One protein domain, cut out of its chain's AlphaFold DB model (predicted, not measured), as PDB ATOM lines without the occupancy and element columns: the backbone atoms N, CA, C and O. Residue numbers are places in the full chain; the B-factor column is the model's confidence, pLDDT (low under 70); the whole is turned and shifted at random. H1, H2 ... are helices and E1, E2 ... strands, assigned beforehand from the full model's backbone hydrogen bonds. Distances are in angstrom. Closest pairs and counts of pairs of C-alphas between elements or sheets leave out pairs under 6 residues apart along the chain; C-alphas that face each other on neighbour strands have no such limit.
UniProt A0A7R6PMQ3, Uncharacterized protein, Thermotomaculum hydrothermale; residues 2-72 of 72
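This is residues 2 to 72 of the 72 residues of an uncharacterized protein of Thermotomaculum hydrothermale (UniProt A0A7R6PMQ3). A twisted hairpin of two strands, E1 and E2, forms the middle of a small rounded domain, with short helices H1 and H3 on opposite sides of it and the four-residue H2 running directly on from E2. Long stretches without a named element make up both ends: residues 2 to 16, which fold back in a short pairing, and the tail, residues 61 to 72. The printed part has 71 residues, with three named helices and two named strands in the order H1, E1, E2, H2, H3; the sheet, E1 - E2, is antiparallel. The class is mixed, helices and strands, with 32 of the 71 residues in named elements, under half. The whole is compact, with a radius of gyration of the C-alphas of 12.3 A and spans of 31 by 25 by 21 A.

E1 is residues 30 to 35, 15.5 A from first to last C-alpha, beginning at C-alpha 30 (-12.568, -4.641, -4.906). E2 is residues 38 to 43, 17.0 A long. H2 is residues 44 to 47, 5.2 A long. H1 is residues 17 to 24, 10.7 A long, beginning at C-alpha 17 (-1.256, -1.835, -3.697). H3 is residues 53 to 60, 10.5 A long, ending at C-alpha 60 (-17.196, 4.089, -16.321).

E1 and E2 form a hairpin of antiparallel neighbours, with 150 degrees between their directions. Across the pair, N 33 and O 40 are 2.9 A apart and N 42 and O 31 are 2.9 A apart, both within hydrogen-bond range. The closest C-alphas of E1 and H2 are those of Leu 30 and Phe 44, 4.9 A apart. The closest C-alphas of E1 and H1 are those of Phe 23 and Leu 30, 6.0 A apart. The closest C-alphas of E1 and H3 are those of Ile 33 and Val 57, 7.4 A apart. H2 and H3 are close but not clearly touching, with the C-alphas of Val 47 and Leu 56 closest at 6.9 A. H1 is apart from H2 and H3, and only just apart from E2, at 8.3 A. In H1 and H3 every O i to N i+4 pair is within hydrogen-bond range; H2 is too short for such a pair. Residues 6 to 7 form a short antiparallel pairing with residues 14 to 15.

The two C-alphas farthest apart, those of Phe 2 and Asn 51, are 35.0 A apart. The printed part has no cut, and the links H1 to E1, E1 to E2, E2 to H2 and H2 to H3 are tight. The mean pLDDT of the printed part is 80.3; residues 2 to 4 and 63 to 72 are under 70.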
ATOM      1  N   PHE A   2       7.632  -0.928 -12.292       41.09
ATOM      2  CA  PHE A   2       6.458  -1.737 -11.915       41.09
ATOM      3  C   PHE A   2       5.674  -1.103 -10.775       41.09
ATOM      4  O   PHE A   2       6.140  -1.014  -9.646       41.09
ATOM      5  N   GLY A   3       4.480  -0.654 -11.129       49.00
ATOM      6  CA  GLY A   3       3.474  -0.103 -10.243       49.00
ATOM      7  C   GLY A   3       2.398   0.508 -11.122       49.00
ATOM      8  O   GLY A   3       2.338   1.725 -11.226       49.00
ATOM      9  N   LYS A   4       1.628  -0.328 -11.840       63.81
ATOM     10  CA  LYS A   4       0.416   0.142 -12.530       63.81
ATOM     11  C   LYS A   4      -0.455   0.718 -11.410       63.81
ATOM     12  O   LYS A   4      -0.872  -0.017 -10.516       63.81
ATOM     13  N   GLU A   5      -0.567   2.040 -11.352       79.19
ATOM     14  CA  GLU A   5      -1.357   2.699 -10.320       79.19
ATOM     15  C   GLU A   5      -2.823   2.432 -10.636       79.19
ATOM     16  O   GLU A   5      -3.332   2.858 -11.670       79.19
ATOM     17  N   PHE A   6      -3.488   1.676  -9.769       87.25
ATOM     18  CA  PHE A   6      -4.912   1.424  -9.908       87.25
ATOM     19  C   PHE A   6      -5.667   2.623  -9.340       87.25
ATOM     20  O   PHE A   6      -5.438   3.037  -8.202       87.25
ATOM     21  N   ILE A   7      -6.551   3.202 -10.143       89.94
ATOM     22  CA  ILE A   7      -7.424   4.306  -9.750       89.94
ATOM     23  C   ILE A   7      -8.850   3.818  -9.944       89.94
ATOM     24  O   ILE A   7      -9.183   3.296 -11.007       89.94
ATOM     25  N   CYS A   8      -9.683   3.976  -8.919       90.38
ATOM     26  CA  CYS A   8     -11.096   3.650  -9.030       90.38
ATOM     27  C   CYS A   8     -11.766   4.657  -9.979       90.38
ATOM     28  O   CYS A   8     -11.754   5.851  -9.668       90.38
ATOM     29  N   PRO A   9     -12.383   4.218 -11.087       87.81
ATOM     30  CA  PRO A   9     -12.991   5.121 -12.065       87.81
ATOM     31  C   PRO A   9     -14.245   5.839 -11.542       87.81
ATOM     32  O   PRO A   9     -14.617   6.871 -12.079       87.81
ATOM     33  N   VAL A  10     -14.877   5.337 -10.473       89.62
ATOM     34  CA  VAL A  10     -16.089   5.946  -9.895       89.62
ATOM     35  C   VAL A  10     -15.744   7.084  -8.934       89.62
ATOM     36  O   VAL A  10     -16.253   8.196  -9.035       89.62
ATOM     37  N   CYS A  11     -14.877   6.814  -7.953       90.62
ATOM     38  CA  CYS A  11     -14.545   7.791  -6.912       90.62
ATOM     39  C   CYS A  11     -13.243   8.553  -7.172       90.62
ATOM     40  O   CYS A  11     -12.884   9.414  -6.369       90.62
ATOM     41  N   HIS A  12     -12.523   8.223  -8.249       90.50
ATOM     42  CA  HIS A  12     -11.230   8.802  -8.632       90.50
ATOM     43  C   HIS A  12     -10.145   8.709  -7.544       90.50
ATOM     44  O   HIS A  12      -9.117   9.383  -7.611       90.50
ATOM     45  N   LYS A  13     -10.346   7.853  -6.531       92.31
ATOM     46  CA  LYS A  13      -9.354   7.577  -5.490       92.31
ATOM     47  C   LYS A  13      -8.392   6.496  -5.959       92.31
ATOM     48  O   LYS A  13      -8.786   5.523  -6.606       92.31
ATOM     49  N   LYS A  14      -7.130   6.653  -5.570       92.19
ATOM     50  CA  LYS A  14      -6.099   5.634  -5.757       92.19
ATOM     51  C   LYS A  14      -6.438   4.394  -4.935       92.19
ATOM     52  O   LYS A  14      -6.727   4.519  -3.749       92.19
ATOM     53  N   ILE A  15      -6.337   3.229  -5.562       91.56
ATOM     54  CA  ILE A  15      -6.441   1.929  -4.908       91.56
ATOM     55  C   ILE A  15      -5.036   1.560  -4.407       91.56
ATOM     56  O   ILE A  15      -4.105   1.423  -5.213       91.56
ATOM     57  N   PRO A  16      -4.829   1.435  -3.089       90.75
ATOM     58  CA  PRO A  16      -3.541   1.062  -2.533       90.75
ATOM     59  C   PRO A  16      -3.080  -0.321  -3.026       90.75
ATOM     60  O   PRO A  16      -3.887  -1.248  -3.108       90.75
ATOM     61  N   PRO A  17      -1.771  -0.535  -3.256       89.38
ATOM     62  CA  PRO A  17      -1.256  -1.835  -3.697       89.38
ATOM     63  C   PRO A  17      -1.599  -3.004  -2.761       89.38
ATOM     64  O   PRO A  17      -1.773  -4.128  -3.222       89.38
ATOM     65  N   HIS A  18      -1.717  -2.750  -1.453       89.50
ATOM     66  CA  HIS A  18      -2.109  -3.780  -0.490       89.50
ATOM     67  C   HIS A  18      -3.565  -4.227  -0.682       89.50
ATOM     68  O   HIS A  18      -3.850  -5.408  -0.537       89.50
ATOM     69  N   GLU A  19      -4.473  -3.323  -1.058       90.06
ATOM     70  CA  GLU A  19      -5.865  -3.676  -1.359       90.06
ATOM     71  C   GLU A  19      -5.963  -4.521  -2.625       90.06
ATOM     72  O   GLU A  19      -6.715  -5.492  -2.665       90.06
ATOM     73  N   VAL A  20      -5.149  -4.203  -3.634       89.69
ATOM     74  CA  VAL A  20      -5.033  -5.016  -4.851       89.69
ATOM     75  C   VAL A  20      -4.525  -6.420  -4.514       89.69
ATOM     76  O   VAL A  20      -5.077  -7.409  -4.988       89.69
ATOM     77  N   ALA A  21      -3.504  -6.528  -3.658       90.00
ATOM     78  CA  ALA A  21      -2.979  -7.818  -3.216       90.00
ATOM     79  C   ALA A  21      -4.016  -8.638  -2.430       90.00
ATOM     80  O   ALA A  21      -4.109  -9.846  -2.634       90.00
ATOM     81  N   LEU A  22      -4.815  -7.995  -1.569       90.06
ATOM     82  CA  LEU A  22      -5.915  -8.650  -0.853       90.06
ATOM     83  C   LEU A  22      -6.983  -9.174  -1.818       90.06
ATOM     84  O   LEU A  22      -7.405 -10.321  -1.671       90.06
ATOM     85  N   PHE A  23      -7.353  -8.385  -2.828       90.88
ATOM     86  CA  PHE A  23      -8.311  -8.794  -3.854       90.88
ATOM     87  C   PHE A  23      -7.837 -10.045  -4.607       90.88
ATOM     88  O   PHE A  23      -8.545 -11.049  -4.654       90.88
ATOM     89  N   PHE A  24      -6.597 -10.047  -5.106       87.25
ATOM     90  CA  PHE A  24      -6.017 -11.236  -5.751       87.25
ATOM     91  C   PHE A  24      -5.761 -12.400  -4.776       87.25
ATOM     92  O   PHE A  24      -5.600 -13.537  -5.210       87.25
ATOM     93  N   GLY A  25      -5.758 -12.133  -3.468       87.62
ATOM     94  CA  GLY A  25      -5.755 -13.130  -2.398       87.62
ATOM     95  C   GLY A  25      -7.143 -13.671  -2.026       87.62
ATOM     96  O   GLY A  25      -7.239 -14.440  -1.071       87.62
ATOM     97  N   GLY A  26      -8.205 -13.281  -2.745       86.19
ATOM     98  CA  GLY A  26      -9.574 -13.770  -2.548       86.19
ATOM     99  C   GLY A  26     -10.417 -12.957  -1.562       86.19
ATOM    100  O   GLY A  26     -11.367 -13.492  -0.996       86.19
ATOM    101  N   LYS A  27     -10.062 -11.694  -1.296       88.12
ATOM    102  CA  LYS A  27     -10.910 -10.775  -0.520       88.12
ATOM    103  C   LYS A  27     -11.843  -9.983  -1.435       88.12
ATOM    104  O   LYS A  27     -11.418  -9.442  -2.448       88.12
ATOM    105  N   ASP A  28     -13.088  -9.819  -1.003       84.19
ATOM    106  CA  ASP A  28     -14.109  -9.037  -1.712       84.19
ATOM    107  C   ASP A  28     -14.033  -7.530  -1.387       84.19
ATOM    108  O   ASP A  28     -15.032  -6.891  -1.075       84.19
ATOM    109  N   ASN A  29     -12.832  -6.943  -1.395       88.69
ATOM    110  CA  ASN A  29     -12.646  -5.505  -1.145       88.69
ATOM    111  C   ASN A  29     -12.715  -4.655  -2.427       88.69
ATOM    112  O   ASN A  29     -12.981  -3.453  -2.369       88.69
ATOM    113  N   LEU A  30     -12.503  -5.274  -3.590       92.56
ATOM    114  CA  LEU A  30     -12.568  -4.641  -4.906       92.56
ATOM    115  C   LEU A  30     -13.433  -5.483  -5.844       92.56
ATOM    116  O   LEU A  30     -13.586  -6.687  -5.656       92.56
ATOM    117  N   MET A  31     -13.938  -4.854  -6.897       90.12
ATOM    118  CA  MET A  31     -14.586  -5.521  -8.014       90.12
ATOM    119  C   MET A  31     -13.774  -5.299  -9.283       90.12
ATOM    120  O   MET A  31     -13.400  -4.171  -9.611       90.12
ATOM    121  N   LYS A  32     -13.511  -6.384 -10.011       89.06
ATOM    122  CA  LYS A  32     -12.888  -6.328 -11.330       89.06
ATOM    123  C   LYS A  32     -13.969  -6.166 -12.389       89.06
ATOM    124  O   LYS A  32     -14.828  -7.031 -12.530       89.06
ATOM    125  N   ILE A  33     -13.892  -5.077 -13.143       86.62
ATOM    126  CA  ILE A  33     -14.780  -4.791 -14.267       86.62
ATOM    127  C   ILE A  33     -13.963  -4.870 -15.547       86.62
ATOM    128  O   ILE A  33     -12.920  -4.228 -15.665       86.62
ATOM    129  N   HIS A  34     -14.420  -5.677 -16.495       82.06
ATOM    130  CA  HIS A  34     -13.802  -5.784 -17.810       82.06
ATOM    131  C   HIS A  34     -14.309  -4.640 -18.700       82.06
ATOM    132  O   HIS A  34     -15.513  -4.393 -18.751       82.06
ATOM    133  N   ILE A  35     -13.393  -3.919 -19.352       77.56
ATOM    134  CA  ILE A  35     -13.700  -2.813 -20.265       77.56
ATOM    135  C   ILE A  35     -12.878  -2.950 -21.553       77.56
ATOM    136  O   ILE A  35     -11.653  -2.870 -21.515       77.56
ATOM    137  N   LYS A  36     -13.543  -3.111 -22.705       73.56
ATOM    138  CA  LYS A  36     -12.882  -3.317 -24.012       73.56
ATOM    139  C   LYS A  36     -11.764  -4.381 -23.896       73.56
ATOM    140  O   LYS A  36     -12.054  -5.518 -23.540       73.56
ATOM    141  N   ASP A  37     -10.502  -4.000 -24.111       72.69
ATOM    142  CA  ASP A  37      -9.321  -4.881 -24.077       72.69
ATOM    143  C   ASP A  37      -8.559  -4.915 -22.731       72.69
ATOM    144  O   ASP A  37      -7.487  -5.518 -22.640       72.69
ATOM    145  N   ASP A  38      -9.050  -4.258 -21.674       81.56
ATOM    146  CA  ASP A  38      -8.410  -4.250 -20.347       81.56
ATOM    147  C   ASP A  38      -9.452  -4.496 -19.241       81.56
ATOM    148  O   ASP A  38     -10.635  -4.764 -19.466       81.56
ATOM    149  N   TYR A  39      -9.007  -4.431 -17.996       85.31
ATOM    150  CA  TYR A  39      -9.878  -4.405 -16.838       85.31
ATOM    151  C   TYR A  39      -9.532  -3.224 -15.944       85.31
ATOM    152  O   TYR A  39      -8.394  -2.754 -15.871       85.31
ATOM    153  N   VAL A  40     -10.528  -2.793 -15.187       88.00
ATOM    154  CA  VAL A  40     -10.378  -1.819 -14.114       88.00
ATOM    155  C   VAL A  40     -10.792  -2.444 -12.794       88.00
ATOM    156  O   VAL A  40     -11.601  -3.371 -12.741       88.00
ATOM    157  N   LEU A  41     -10.203  -1.940 -11.716       91.12
ATOM    158  CA  LEU A  41     -10.600  -2.281 -10.358       91.12
ATOM    159  C   LEU A  41     -11.438  -1.134  -9.799       91.12
ATOM    160  O   LEU A  41     -11.088   0.038  -9.945       91.12
ATOM    161  N   VAL A  42     -12.543  -1.484  -9.158       91.69
ATOM    162  CA  VAL A  42     -13.498  -0.552  -8.557       91.69
ATOM    163  C   VAL A  42     -13.621  -0.904  -7.079       91.69
ATOM    164  O   VAL A  42     -13.689  -2.082  -6.738       91.69
ATOM    165  N   HIS A  43     -13.642   0.086  -6.183       92.94
ATOM    166  CA  HIS A  43     -13.905  -0.192  -4.766       92.94
ATOM    167  C   HIS A  43     -15.307  -0.778  -4.597       92.94
ATOM    168  O   HIS A  43     -16.254  -0.266  -5.198       92.94
ATOM    169  N   PHE A  44     -15.457  -1.792  -3.746       90.00
ATOM    170  CA  PHE A  44     -16.751  -2.438  -3.520       90.00
ATOM    171  C   PHE A  44     -17.841  -1.434  -3.089       90.00
ATOM    172  O   PHE A  44     -18.914  -1.398  -3.680       90.00
ATOM    173  N   GLU A  45     -17.507  -0.499  -2.192       90.62
ATOM    174  CA  GLU A  45     -18.397   0.597  -1.750       90.62
ATOM    175  C   GLU A  45     -18.898   1.509  -2.891       90.62
ATOM    176  O   GLU A  45     -19.917   2.190  -2.771       90.62
ATOM    177  N   CYS A  46     -18.162   1.582  -4.006       90.12
ATOM    178  CA  CYS A  46     -18.574   2.355  -5.174       90.12
ATOM    179  C   CYS A  46     -19.563   1.570  -6.031       90.12
ATOM    180  O   CYS A  46     -20.447   2.180  -6.621       90.12
ATOM    181  N   VAL A  47     -19.431   0.243  -6.073       87.56
ATOM    182  CA  VAL A  47     -20.330  -0.655  -6.807       87.56
ATOM    183  C   VAL A  47     -21.712  -0.687  -6.163       87.56
ATOM    184  O   VAL A  47     -22.702  -0.645  -6.882       87.56
ATOM    185  N   GLU A  48     -21.793  -0.672  -4.828       87.19
ATOM    186  CA  GLU A  48     -23.066  -0.704  -4.083       87.19
ATOM    187  C   GLU A  48     -24.018   0.463  -4.412       87.19
ATOM    188  O   GLU A  48     -25.205   0.405  -4.103       87.19
ATOM    189  N   LYS A  49     -23.519   1.526  -5.057       86.25
ATOM    190  CA  LYS A  49     -24.331   2.665  -5.511       86.25
ATOM    191  C   LYS A  49     -25.133   2.380  -6.782       86.25
ATOM    192  O   LYS A  49     -26.033   3.153  -7.102       86.25
ATOM    193  N   TYR A  50     -24.794   1.321  -7.513       86.75
ATOM    194  CA  TYR A  50     -25.421   0.952  -8.777       86.75
ATOM    195  C   TYR A  50     -26.320  -0.267  -8.565       86.75
ATOM    196  O   TYR A  50     -25.973  -1.183  -7.821       86.75
ATOM    197  N   ASN A  51     -27.470  -0.314  -9.245       83.88
ATOM    198  CA  ASN A  51     -28.389  -1.453  -9.125       83.88
ATOM    199  C   ASN A  51     -27.934  -2.648  -9.973       83.88
ATOM    200  O   ASN A  51     -28.405  -3.768  -9.782       83.88
ATOM    201  N   SER A  52     -27.045  -2.410 -10.939       83.31
ATOM    202  CA  SER A  52     -26.527  -3.434 -11.837       83.31
ATOM    203  C   SER A  52     -25.105  -3.127 -12.304       83.31
ATOM    204  O   SER A  52     -24.704  -1.971 -12.448       83.31
ATOM    205  N   VAL A  53     -24.352  -4.184 -12.623       82.12
ATOM    206  CA  VAL A  53     -23.008  -4.065 -13.213       82.12
ATOM    207  C   VAL A  53     -23.058  -3.322 -14.551       82.12
ATOM    208  O   VAL A  53     -22.156  -2.554 -14.863       82.12
ATOM    209  N   SER A  54     -24.137  -3.479 -15.318       81.50
ATOM    210  CA  SER A  54     -24.329  -2.781 -16.593       81.50
ATOM    211  C   SER A  54     -24.424  -1.260 -16.436       81.50
ATOM    212  O   SER A  54     -23.921  -0.532 -17.290       81.50
ATOM    213  N   GLU A  55     -25.055  -0.763 -15.367       84.62
ATOM    214  CA  GLU A  55     -25.088   0.676 -15.064       84.62
ATOM    215  C   GLU A  55     -23.706   1.199 -14.676       84.62
ATOM    216  O   GLU A  55     -23.287   2.237 -15.179       84.62
ATOM    217  N   LEU A  56     -22.975   0.446 -13.852       86.75
ATOM    218  CA  LEU A  56     -21.597   0.769 -13.490       86.75
ATOM    219  C   LEU A  56     -20.688   0.828 -14.727       86.75
ATOM    220  O   LEU A  56     -19.935   1.782 -14.900       86.75
ATOM    221  N   VAL A  57     -20.767  -0.169 -15.611       83.62
ATOM    222  CA  VAL A  57     -19.985  -0.200 -16.856       83.62
ATOM    223  C   VAL A  57     -20.331   0.999 -17.731       83.62
ATOM    224  O   VAL A  57     -19.417   1.654 -18.220       83.62
ATOM    225  N   LYS A  58     -21.618   1.330 -17.898       83.19
ATOM    226  CA  LYS A  58     -22.059   2.517 -18.651       83.19
ATOM    227  C   LYS A  58     -21.460   3.807 -18.106       83.19
ATOM    228  O   LYS A  58     -21.009   4.630 -18.894       83.19
ATOM    229  N   ASP A  59     -21.454   3.962 -16.789       85.00
ATOM    230  CA  ASP A  59     -20.909   5.141 -16.119       85.00
ATOM    231  C   ASP A  59     -19.388   5.251 -16.319       85.00
ATOM    232  O   ASP A  59     -18.886   6.285 -16.754       85.00
ATOM    233  N   ILE A  60     -18.657   4.146 -16.137       83.69
ATOM    234  CA  ILE A  60     -17.196   4.089 -16.321       83.69
ATOM    235  C   ILE A  60     -16.786   4.295 -17.788       83.69
ATOM    236  O   ILE A  60     -15.765   4.920 -18.071       83.69
ATOM    237  N   THR A  61     -17.555   3.748 -18.730       76.25
ATOM    238  CA  THR A  61     -17.269   3.799 -20.176       76.25
ATOM    239  C   THR A  61     -17.903   5.002 -20.872       76.25
ATOM    240  O   THR A  61     -17.818   5.115 -22.094       76.25
ATOM    241  N   ASN A  62     -18.549   5.900 -20.118       71.19
ATOM    242  CA  ASN A  62     -19.283   7.054 -20.640       71.19
ATOM    243  C   ASN A  62     -20.291   6.680 -21.754       71.19
ATOM    244  O   ASN A  62     -20.491   7.422 -22.716       71.19
ATOM    245  N   GLY A  63     -20.905   5.496 -21.640       59.69
ATOM    246  CA  GLY A  63     -21.893   4.970 -22.583       59.69
ATOM    247  C   GLY A  63     -21.349   4.127 -23.742       59.69
ATOM    248  O   GLY A  63     -22.161   3.566 -24.480       59.69
ATOM    249  N   GLU A  64     -20.030   3.967 -23.898       59.50
ATOM    250  CA  GLU A  64     -19.440   3.024 -24.865       59.50
ATOM    251  C   GLU A  64     -19.470   1.595 -24.314       59.50
ATOM    252  O   GLU A  64     -18.485   1.037 -23.830       59.50
ATOM    253  N   VAL A  65     -20.661   1.017 -24.354       54.94
ATOM    254  CA  VAL A  65     -20.947  -0.315 -23.841       54.94
ATOM    255  C   VAL A  65     -20.523  -1.357 -24.874       54.94
ATOM    256  O   VAL A  65     -21.281  -1.681 -25.783       54.94
ATOM    257  N   ASP A  66     -19.312  -1.886 -24.721       54.25
ATOM    258  CA  ASP A  66     -18.878  -3.093 -25.423       54.25
ATOM    259  C   ASP A  66     -19.205  -4.308 -24.536       54.25
ATOM    260  O   ASP A  66     -18.514  -4.596 -23.560       54.25
ATOM    261  N   LEU A  67     -20.342  -4.960 -24.810       56.38
ATOM    262  CA  LEU A  67     -20.804  -6.163 -24.092       56.38
ATOM    263  C   LEU A  67     -20.318  -7.445 -24.764       56.38
ATOM    264  O   LEU A  67     -20.877  -8.505 -24.500       56.38
ATOM    265  N   SER A  68     -19.271  -7.374 -25.587       53.66
ATOM    266  CA  SER A  68     -18.701  -8.540 -26.274       53.66
ATOM    267  C   SER A  68     -18.218  -9.624 -25.301       53.66
ATOM    268  O   SER A  68     -17.999 -10.759 -25.697       53.66
ATOM    269  N   TYR A  69     -18.078  -9.295 -24.010       48.91
ATOM    270  CA  TYR A  69     -17.763 -10.238 -22.934       48.91
ATOM    271  C   TYR A  69     -18.987 -10.976 -22.345       48.91
ATOM    272  O   TYR A  69     -18.820 -11.926 -21.589       48.91
ATOM    273  N   LEU A  70     -20.221 -10.545 -22.635       54.19
ATOM    274  CA  LEU A  70     -21.447 -11.242 -22.206       54.19
ATOM    275  C   LEU A  70     -21.938 -12.281 -23.230       54.19
ATOM    276  O   LEU A  70     -22.936 -12.949 -22.967       54.19
ATOM    277  N   GLU A  71     -21.268 -12.414 -24.376       46.03
ATOM    278  CA  GLU A  71     -21.522 -13.477 -25.353       46.03
ATOM    279  C   GLU A  71     -20.633 -14.702 -25.065       46.03
ATOM    280  O   GLU A  71     -19.747 -15.036 -25.848       46.03
ATOM    281  N   GLU A  72     -20.873 -15.375 -23.936       40.72
ATOM    282  CA  GLU A  72     -20.464 -16.774 -23.697       40.72
ATOM    283  C   GLU A  72     -21.645 -17.610 -23.186       40.72
ATOM    284  O   GLU A  72     -22.330 -17.171 -22.231       40.72
TER     285      GLU A  72